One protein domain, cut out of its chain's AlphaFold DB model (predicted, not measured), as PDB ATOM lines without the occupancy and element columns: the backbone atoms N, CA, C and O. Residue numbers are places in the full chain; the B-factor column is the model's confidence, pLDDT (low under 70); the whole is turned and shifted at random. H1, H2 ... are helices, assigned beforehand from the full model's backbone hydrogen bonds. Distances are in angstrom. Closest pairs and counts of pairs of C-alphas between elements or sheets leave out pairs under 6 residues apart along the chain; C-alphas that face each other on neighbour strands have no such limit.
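AT A GLANCE: This is residues 150 to 214 of the 218 residues of an uncharacterized protein of Sphaeramia orbicularis (orbiculate cardinalfish) (UniProt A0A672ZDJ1). One long helix, H4, runs along one side of the domain, and a looping chain with three short helices lies beside it, H2 and H3 near H4 and H1 farther off. The 65 printed residues hold four named helices, in the order H1 to H4, and no named strand: all helix. The whole is compact, with a radius of gyration of the C-alphas of 11.9 A and spans of 34 by 30 by 17 A.

IN THESE COORDINATES: Find C-alpha 195 at (-4.446, 40.969, -34.351); from there H4, residues 195 to 212, runs 25.2 A to C-alpha 212 at (-25.486, 27.671, -30.305). H3 is residues 180 to 186, 10.0 A; H2, 168 to 171, 5.6 A; H1, 158 to 162, 5.9 A.

HOW THE PARTS SIT: H3 and H4 are close but not clearly touching, about perpendicular at 78 degrees; their closest C-alphas, Phe 180 and Tyr 202, are 7.5 A apart. H2 is likewise close to H4, at Leu 168 and Val 205, C-alphas 7.8 A apart, and to H3, at Leu 171 and Ile 183, C-alphas 6.9 A apart. H1 is apart from H2, H3 and H4. In H1, H3 and H4 every O i to N i+4 pair is within hydrogen-bond range; H2 is too short for one.

THE WHOLE: The printed part has no cut and no long link; residues 190 to 196 stand free. Confidence is under 70 at residues 191 to 198, 201 and 208 to 214.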
ATOM      1  N   ILE A 150      -8.730  26.776 -37.273       77.12
ATOM      2  CA  ILE A 150      -8.225  27.704 -38.295       77.12
ATOM      3  C   ILE A 150      -7.433  26.868 -39.298       77.12
ATOM      4  O   ILE A 150      -6.553  26.096 -38.922       77.12
ATOM      5  N   GLY A 151      -7.803  26.938 -40.580       76.50
ATOM      6  CA  GLY A 151      -7.167  26.117 -41.617       76.50
ATOM      7  C   GLY A 151      -7.262  24.605 -41.351       76.50
ATOM      8  O   GLY A 151      -6.317  23.874 -41.631       76.50
ATOM      9  N   LYS A 152      -8.383  24.133 -40.774       78.94
ATOM     10  CA  LYS A 152      -8.634  22.730 -40.362       78.94
ATOM     11  C   LYS A 152      -7.730  22.200 -39.237       78.94
ATOM     12  O   LYS A 152      -7.798  21.010 -38.931       78.94
ATOM     13  N   LYS A 153      -6.924  23.048 -38.596       79.25
ATOM     14  CA  LYS A 153      -6.078  22.670 -37.457       79.25
ATOM     15  C   LYS A 153      -6.578  23.320 -36.161       79.25
ATOM     16  O   LYS A 153      -7.100  24.437 -36.219       79.25
ATOM     17  N   PRO A 154      -6.449  22.640 -35.005       77.88
ATOM     18  CA  PRO A 154      -6.759  23.243 -33.716       77.88
ATOM     19  C   PRO A 154      -5.844  24.435 -33.441       77.88
ATOM     20  O   PRO A 154      -4.667  24.420 -33.799       77.88
ATOM     21  N   VAL A 155      -6.397  25.460 -32.801       80.38
ATOM     22  CA  VAL A 155      -5.695  26.717 -32.531       80.38
ATOM     23  C   VAL A 155      -5.084  26.690 -31.133       80.38
ATOM     24  O   VAL A 155      -5.706  26.200 -30.191       80.38
ATOM     25  N   ILE A 156      -3.890  27.256 -30.987       81.06
ATOM     26  CA  ILE A 156      -3.343  27.681 -29.698       81.06
ATOM     27  C   ILE A 156      -2.675  29.038 -29.872       81.06
ATOM     28  O   ILE A 156      -1.938  29.258 -30.833       81.06
ATOM     29  N   TRP A 157      -2.902  29.926 -28.909       79.75
ATOM     30  CA  TRP A 157      -2.111  31.132 -28.773       79.75
ATOM     31  C   TRP A 157      -1.601  31.281 -27.347       79.75
ATOM     32  O   TRP A 157      -2.329  31.651 -26.431       79.75
ATOM     33  N   GLU A 158      -0.305  31.032 -27.174       80.31
ATOM     34  CA  GLU A 158       0.336  31.037 -25.861       80.31
ATOM     35  C   GLU A 158       0.212  32.364 -25.115       80.31
ATOM     36  O   GLU A 158       0.024  32.350 -23.907       80.31
ATOM     37  N   LYS A 159       0.291  33.513 -25.802       80.81
ATOM     38  CA  LYS A 159       0.161  34.825 -25.146       80.81
ATOM     39  C   LYS A 159      -1.218  35.005 -24.512       80.81
ATOM     40  O   LYS A 159      -1.306  35.479 -23.390       80.81
ATOM     41  N   TRP A 160      -2.272  34.580 -25.204       81.19
ATOM     42  CA  TRP A 160      -3.642  34.646 -24.694       81.19
ATOM     43  C   TRP A 160      -3.894  33.636 -23.585       81.19
ATOM     44  O   TRP A 160      -4.458  33.990 -22.554       81.19
ATOM     45  N   ALA A 161      -3.407  32.408 -23.765       82.38
ATOM     46  CA  ALA A 161      -3.463  31.390 -22.724       82.38
ATOM     47  C   ALA A 161      -2.755  31.864 -21.438       82.38
ATOM     48  O   ALA A 161      -3.307  31.721 -20.349       82.38
ATOM     49  N   LYS A 162      -1.581  32.505 -21.571       83.38
ATOM     50  CA  LYS A 162      -0.819  33.120 -20.468       83.38
ATOM     51  C   LYS A 162      -1.510  34.344 -19.866       83.38
ATOM     52  O   LYS A 162      -1.379  34.568 -18.671       83.38
ATOM     53  N   ALA A 163      -2.252  35.111 -20.665       83.38
ATOM     54  CA  ALA A 163      -3.076  36.221 -20.184       83.38
ATOM     55  C   ALA A 163      -4.346  35.755 -19.448       83.38
ATOM     56  O   ALA A 163      -5.051  36.578 -18.877       83.38
ATOM     57  N   GLY A 164      -4.643  34.450 -19.450       84.38
ATOM     58  CA  GLY A 164      -5.782  33.862 -18.744       84.38
ATOM     59  C   GLY A 164      -6.996  33.561 -19.623       84.38
ATOM     60  O   GLY A 164      -7.979  33.047 -19.110       84.38
ATOM     61  N   ILE A 165      -6.933  33.807 -20.934       86.62
ATOM     62  CA  ILE A 165      -8.029  33.512 -21.867       86.62
ATOM     63  C   ILE A 165      -7.923  32.043 -22.286       86.62
ATOM     64  O   ILE A 165      -7.167  31.713 -23.202       86.62
ATOM     65  N   ASN A 166      -8.646  31.143 -21.615       86.19
ATOM     66  CA  ASN A 166      -8.527  29.694 -21.822       86.19
ATOM     67  C   ASN A 166      -9.860  29.000 -22.128       86.19
ATOM     68  O   ASN A 166      -9.869  28.011 -22.871       86.19
ATOM     69  N   LEU A 167     -10.963  29.518 -21.590       87.50
ATOM     70  CA  LEU A 167     -12.319  28.985 -21.676       87.50
ATOM     71  C   LEU A 167     -13.234  29.921 -22.471       87.50
ATOM     72  O   LEU A 167     -13.013  31.127 -22.532       87.50
ATOM     73  N   LEU A 168     -14.307  29.389 -23.059       85.88
ATOM     74  CA  LEU A 168     -15.283  30.206 -23.787       85.88
ATOM     75  C   LEU A 168     -15.973  31.235 -22.880       85.88
ATOM     76  O   LEU A 168     -16.254  32.340 -23.336       85.88
ATOM     77  N   CYS A 169     -16.200  30.912 -21.605       86.00
ATOM     78  CA  CYS A 169     -16.768  31.827 -20.618       86.00
ATOM     79  C   CYS A 169     -15.860  33.016 -20.304       86.00
ATOM     80  O   CYS A 169     -16.371  34.064 -19.928       86.00
ATOM     81  N   ASP A 170     -14.548  32.905 -20.531       86.31
ATOM     82  CA  ASP A 170     -13.620  34.020 -20.321       86.31
ATOM     83  C   ASP A 170     -13.911  35.182 -21.281       86.31
ATOM     84  O   ASP A 170     -13.624  36.335 -20.954       86.31
ATOM     85  N   LEU A 171     -14.532  34.872 -22.429       84.50
ATOM     86  CA  LEU A 171     -14.980  35.807 -23.467       84.50
ATOM     87  C   LEU A 171     -16.430  36.289 -23.273       84.50
ATOM     88  O   LEU A 171     -16.908  37.106 -24.060       84.50
ATOM     89  N   LEU A 172     -17.134  35.795 -22.252       82.81
ATOM     90  CA  LEU A 172     -18.501  36.196 -21.933       82.81
ATOM     91  C   LEU A 172     -18.515  37.249 -20.807       82.81
ATOM     92  O   LEU A 172     -17.716  37.203 -19.870       82.81
ATOM     93  N   SER A 173     -19.435  38.202 -20.916       81.31
ATOM     94  CA  SER A 173     -19.911  39.101 -19.866       81.31
ATOM     95  C   SER A 173     -21.318  38.681 -19.422       81.31
ATOM     96  O   SER A 173     -21.922  37.777 -20.004       81.31
ATOM     97  N   GLU A 174     -21.870  39.360 -18.414       76.25
ATOM     98  CA  GLU A 174     -23.241  39.125 -17.925       76.25
ATOM     99  C   GLU A 174     -24.299  39.263 -19.034       76.25
ATOM    100  O   GLU A 174     -25.300  38.550 -19.041       76.25
ATOM    101  N   ASN A 175     -24.034  40.118 -20.028       75.12
ATOM    102  CA  ASN A 175     -24.954  40.421 -21.126       75.12
ATOM    103  C   ASN A 175     -24.677  39.611 -22.409       75.12
ATOM    104  O   ASN A 175     -25.354  39.803 -23.423       75.12
ATOM    105  N   GLY A 176     -23.703  38.693 -22.403       80.62
ATOM    106  CA  GLY A 176     -23.383  37.836 -23.546       80.62
ATOM    107  C   GLY A 176     -21.915  37.885 -23.959       80.62
ATOM    108  O   GLY A 176     -21.031  37.926 -23.121       80.62
ATOM    109  N   LEU A 177     -21.623  37.801 -25.259       82.12
ATOM    110  CA  LEU A 177     -20.239  37.824 -25.743       82.12
ATOM    111  C   LEU A 177     -19.675  39.247 -25.666       82.12
ATOM    112  O   LEU A 177     -20.269  40.157 -26.246       82.12
ATOM    113  N   MET A 178     -18.531  39.411 -24.998       82.69
ATOM    114  CA  MET A 178     -17.851  40.705 -24.893       82.69
ATOM    115  C   MET A 178     -17.414  41.221 -26.260       82.69
ATOM    116  O   MET A 178     -17.048  40.441 -27.146       82.69
ATOM    117  N   SER A 179     -17.403  42.542 -26.423       84.56
ATOM    118  CA  SER A 179     -16.776  43.155 -27.588       84.56
ATOM    119  C   SER A 179     -15.264  42.926 -27.570       84.56
ATOM    120  O   SER A 179     -14.645  42.606 -26.552       84.56
ATOM    121  N   PHE A 180     -14.638  43.073 -28.731       81.56
ATOM    122  CA  PHE A 180     -13.207  42.846 -28.828       81.56
ATOM    123  C   PHE A 180     -12.401  43.856 -27.987       81.56
ATOM    124  O   PHE A 180     -11.396  43.490 -27.377       81.56
ATOM    125  N   ASP A 181     -12.868  45.101 -27.895       82.94
ATOM    126  CA  ASP A 181     -12.213  46.131 -27.091       82.94
ATOM    127  C   ASP A 181     -12.403  45.905 -25.583       82.94
ATOM    128  O   ASP A 181     -11.451  46.089 -24.824       82.94
ATOM    129  N   GLU A 182     -13.556  45.381 -25.151       85.19
ATOM    130  CA  GLU A 182     -13.764  44.922 -23.767       85.19
ATOM    131  C   GLU A 182     -12.779  43.813 -23.381       85.19
ATOM    132  O   GLU A 182     -12.190  43.852 -22.303       85.19
ATOM    133  N   ILE A 183     -12.541  42.842 -24.272       83.88
ATOM    134  CA  ILE A 183     -11.577  41.756 -24.027       83.88
ATOM    135  C   ILE A 183     -10.158  42.319 -23.879       83.88
ATOM    136  O   ILE A 183      -9.424  41.903 -22.980       83.88
ATOM    137  N   LYS A 184      -9.763  43.286 -24.719       82.69
ATOM    138  CA  LYS A 184      -8.446  43.938 -24.598       82.69
ATOM    139  C   LYS A 184      -8.275  44.621 -23.251       82.69
ATOM    140  O   LYS A 184      -7.217  44.474 -22.645       82.69
ATOM    141  N   GLN A 185      -9.297  45.351 -22.807       85.25
ATOM    142  CA  GLN A 185      -9.277  46.050 -21.526       85.25
ATOM    143  C   GLN A 185      -9.237  45.059 -20.357       85.25
ATOM    144  O   GLN A 185      -8.380  45.186 -19.486       85.25
ATOM    145  N   LYS A 186     -10.088  44.025 -20.378       86.38
ATOM    146  CA  LYS A 186     -10.191  43.015 -19.314       86.38
ATOM    147  C   LYS A 186      -8.898  42.225 -19.111       86.38
ATOM    148  O   LYS A 186      -8.519  41.962 -17.975       86.38
ATOM    149  N   PHE A 187      -8.222  41.850 -20.196       83.94
ATOM    150  CA  PHE A 187      -7.009  41.022 -20.149       83.94
ATOM    151  C   PHE A 187      -5.711  41.810 -20.381       83.94
ATOM    152  O   PHE A 187      -4.650  41.210 -20.540       83.94
ATOM    153  N   ASN A 188      -5.786  43.148 -20.400       82.94
ATOM    154  CA  ASN A 188      -4.655  44.060 -20.586       82.94
ATOM    155  C   ASN A 188      -3.738  43.676 -21.771       82.94
ATOM    156  O   ASN A 188      -2.514  43.565 -21.648       82.94
ATOM    157  N   LEU A 189      -4.346  43.417 -22.931       79.50
ATOM    158  CA  LEU A 189      -3.635  42.951 -24.124       79.50
ATOM    159  C   LEU A 189      -2.992  44.130 -24.877       79.50
ATOM    160  O   LEU A 189      -3.688  45.051 -25.306       79.50
ATOM    161  N   ARG A 190      -1.668  44.094 -25.088       72.50
ATOM    162  CA  ARG A 190      -0.922  45.120 -25.851       72.50
ATOM    163  C   ARG A 190      -1.128  44.974 -27.365       72.50
ATOM    164  O   ARG A 190      -1.350  43.868 -27.851       72.50
ATOM    165  N   GLN A 191      -1.020  46.080 -28.114       63.88
ATOM    166  CA  GLN A 191      -1.059  46.052 -29.581       63.88
ATOM    167  C   GLN A 191       0.139  45.298 -30.177       63.88
ATOM    168  O   GLN A 191       1.273  45.720 -29.997       63.88
ATOM    169  N   GLU A 192      -0.118  44.196 -30.892       62.56
ATOM    170  CA  GLU A 192       0.904  43.372 -31.553       62.56
ATOM    171  C   GLU A 192       0.488  42.940 -32.973       62.56
ATOM    172  O   GLU A 192      -0.693  42.800 -33.275       62.56
ATOM    173  N   GLU A 193       1.466  42.627 -33.828       54.12
ATOM    174  CA  GLU A 193       1.354  42.314 -35.271       54.12
ATOM    175  C   GLU A 193       0.427  41.135 -35.668       54.12
ATOM    176  O   GLU A 193       0.279  40.841 -36.849       54.12
ATOM    177  N   LYS A 194      -0.215  40.431 -34.722       62.38
ATOM    178  CA  LYS A 194      -1.054  39.238 -34.991       62.38
ATOM    179  C   LYS A 194      -2.549  39.424 -34.693       62.38
ATOM    180  O   LYS A 194      -3.276  38.436 -34.561       62.38
ATOM    181  N   TRP A 195      -3.032  40.664 -34.615       65.81
ATOM    182  CA  TRP A 195      -4.446  40.969 -34.351       65.81
ATOM    183  C   TRP A 195      -5.435  40.365 -35.363       65.81
ATOM    184  O   TRP A 195      -6.557  40.048 -34.978       65.81
ATOM    185  N   ASP A 196      -5.042  40.114 -36.612       65.56
ATOM    186  CA  ASP A 196      -5.945  39.530 -37.616       65.56
ATOM    187  C   ASP A 196      -6.352  38.091 -37.275       65.56
ATOM    188  O   ASP A 196      -7.522  37.707 -37.371       65.56
ATOM    189  N   LEU A 197      -5.401  37.286 -36.790       63.53
ATOM    190  CA  LEU A 197      -5.663  35.919 -36.322       63.53
ATOM    191  C   LEU A 197      -6.529  35.917 -35.062       63.53
ATOM    192  O   LEU A 197      -7.346  35.022 -34.845       63.53
ATOM    193  N   LEU A 198      -6.363  36.950 -34.247       65.56
ATOM    194  CA  LEU A 198      -7.091  37.157 -33.011       65.56
ATOM    195  C   LEU A 198      -8.552  37.490 -33.275       65.56
ATOM    196  O   LEU A 198      -9.460  36.859 -32.735       65.56
ATOM    197  N   TYR A 199      -8.765  38.459 -34.158       71.56
ATOM    198  CA  TYR A 199     -10.077  38.849 -34.630       71.56
ATOM    199  C   TYR A 199     -10.763  37.672 -35.335       71.56
ATOM    200  O   TYR A 199     -11.946  37.426 -35.112       71.56
ATOM    201  N   THR A 200     -10.005  36.856 -36.075       70.19
ATOM    202  CA  THR A 200     -10.497  35.600 -36.664       70.19
ATOM    203  C   THR A 200     -10.968  34.610 -35.593       70.19
ATOM    204  O   THR A 200     -12.059  34.054 -35.721       70.19
ATOM    205  N   CYS A 201     -10.205  34.408 -34.511       65.50
ATOM    206  CA  CYS A 201     -10.624  33.559 -33.387       65.50
ATOM    207  C   CYS A 201     -11.908  34.083 -32.734       65.50
ATOM    208  O   CYS A 201     -12.847  33.317 -32.515       65.50
ATOM    209  N   TYR A 202     -11.974  35.391 -32.479       73.62
ATOM    210  CA  TYR A 202     -13.159  36.039 -31.926       73.62
ATOM    211  C   TYR A 202     -14.384  35.873 -32.838       73.62
ATOM    212  O   TYR A 202     -15.448  35.481 -32.364       73.62
ATOM    213  N   ILE A 203     -14.245  36.078 -34.153       75.06
ATOM    214  CA  ILE A 203     -15.330  35.861 -35.122       75.06
ATOM    215  C   ILE A 203     -15.787  34.402 -35.119       75.06
ATOM    216  O   ILE A 203     -16.991  34.147 -35.157       75.06
ATOM    217  N   LEU A 204     -14.860  33.441 -35.076       70.81
ATOM    218  CA  LEU A 204     -15.204  32.019 -35.023       70.81
ATOM    219  C   LEU A 204     -16.011  31.699 -33.765       70.81
ATOM    220  O   LEU A 204     -17.078  31.091 -33.866       70.81
ATOM    221  N   VAL A 205     -15.557  32.168 -32.600       71.75
ATOM    222  CA  VAL A 205     -16.286  32.013 -31.336       71.75
ATOM    223  C   VAL A 205     -17.656  32.687 -31.411       71.75
ATOM    224  O   VAL A 205     -18.656  32.057 -31.077       71.75
ATOM    225  N   LYS A 206     -17.741  33.915 -31.935       74.75
ATOM    226  CA  LYS A 206     -18.999  34.653 -32.115       74.75
ATOM    227  C   LYS A 206     -19.977  33.921 -33.029       74.75
ATOM    228  O   LYS A 206     -21.157  33.801 -32.706       74.75
ATOM    229  N   LYS A 207     -19.496  33.387 -34.153       71.88
ATOM    230  CA  LYS A 207     -20.302  32.604 -35.095       71.88
ATOM    231  C   LYS A 207     -20.845  31.343 -34.428       71.88
ATOM    232  O   LYS A 207     -22.026  31.046 -34.560       71.88
ATOM    233  N   MET A 208     -20.011  30.632 -33.671       68.25
ATOM    234  CA  MET A 208     -20.440  29.440 -32.940       68.25
ATOM    235  C   MET A 208     -21.409  29.757 -31.801       68.25
ATOM    236  O   MET A 208     -22.381  29.027 -31.635       68.25
ATOM    237  N   TYR A 209     -21.186  30.838 -31.049       68.50
ATOM    238  CA  TYR A 209     -22.095  31.303 -30.000       68.50
ATOM    239  C   TYR A 209     -23.481  31.622 -30.576       68.50
ATOM    240  O   TYR A 209     -24.498  31.159 -30.061       68.50
ATOM    241  N   ASN A 210     -23.521  32.320 -31.713       67.38
ATOM    242  CA  ASN A 210     -24.767  32.633 -32.409       67.38
ATOM    243  C   ASN A 210     -25.449  31.384 -32.995       67.38
ATOM    244  O   ASN A 210     -26.671  31.287 -32.943       67.38
ATOM    245  N   CYS A 211     -24.692  30.398 -33.491       58.62
ATOM    246  CA  CYS A 211     -25.253  29.105 -33.897       58.62
ATOM    247  C   CYS A 211     -25.765  28.278 -32.700       58.62
ATOM    248  O   CYS A 211     -26.750  27.558 -32.833       58.62
ATOM    249  N   GLY A 212     -25.115  28.376 -31.536       54.00
ATOM    250  CA  GLY A 212     -25.486  27.671 -30.305       54.00
ATOM    251  C   GLY A 212     -26.750  28.216 -29.638       54.00
ATOM    252  O   GLY A 212     -27.510  27.441 -29.065       54.00
ATOM    253  N   LYS A 213     -27.045  29.515 -29.789       49.28
ATOM    254  CA  LYS A 213     -28.328  30.107 -29.365       49.28
ATOM    255  C   LYS A 213     -29.551  29.521 -30.088       49.28
ATOM    256  O   LYS A 213     -30.651  29.650 -29.575       49.28
ATOM    257  N   GLY A 214     -29.374  28.838 -31.223       36.00
ATOM    258  CA  GLY A 214     -30.443  28.071 -31.877       36.00
ATOM    259  C   GLY A 214     -30.674  26.664 -31.302       36.00
ATOM    260  O   GLY A 214     -31.556  25.960 -31.780       36.00
TER     261      GLY A 214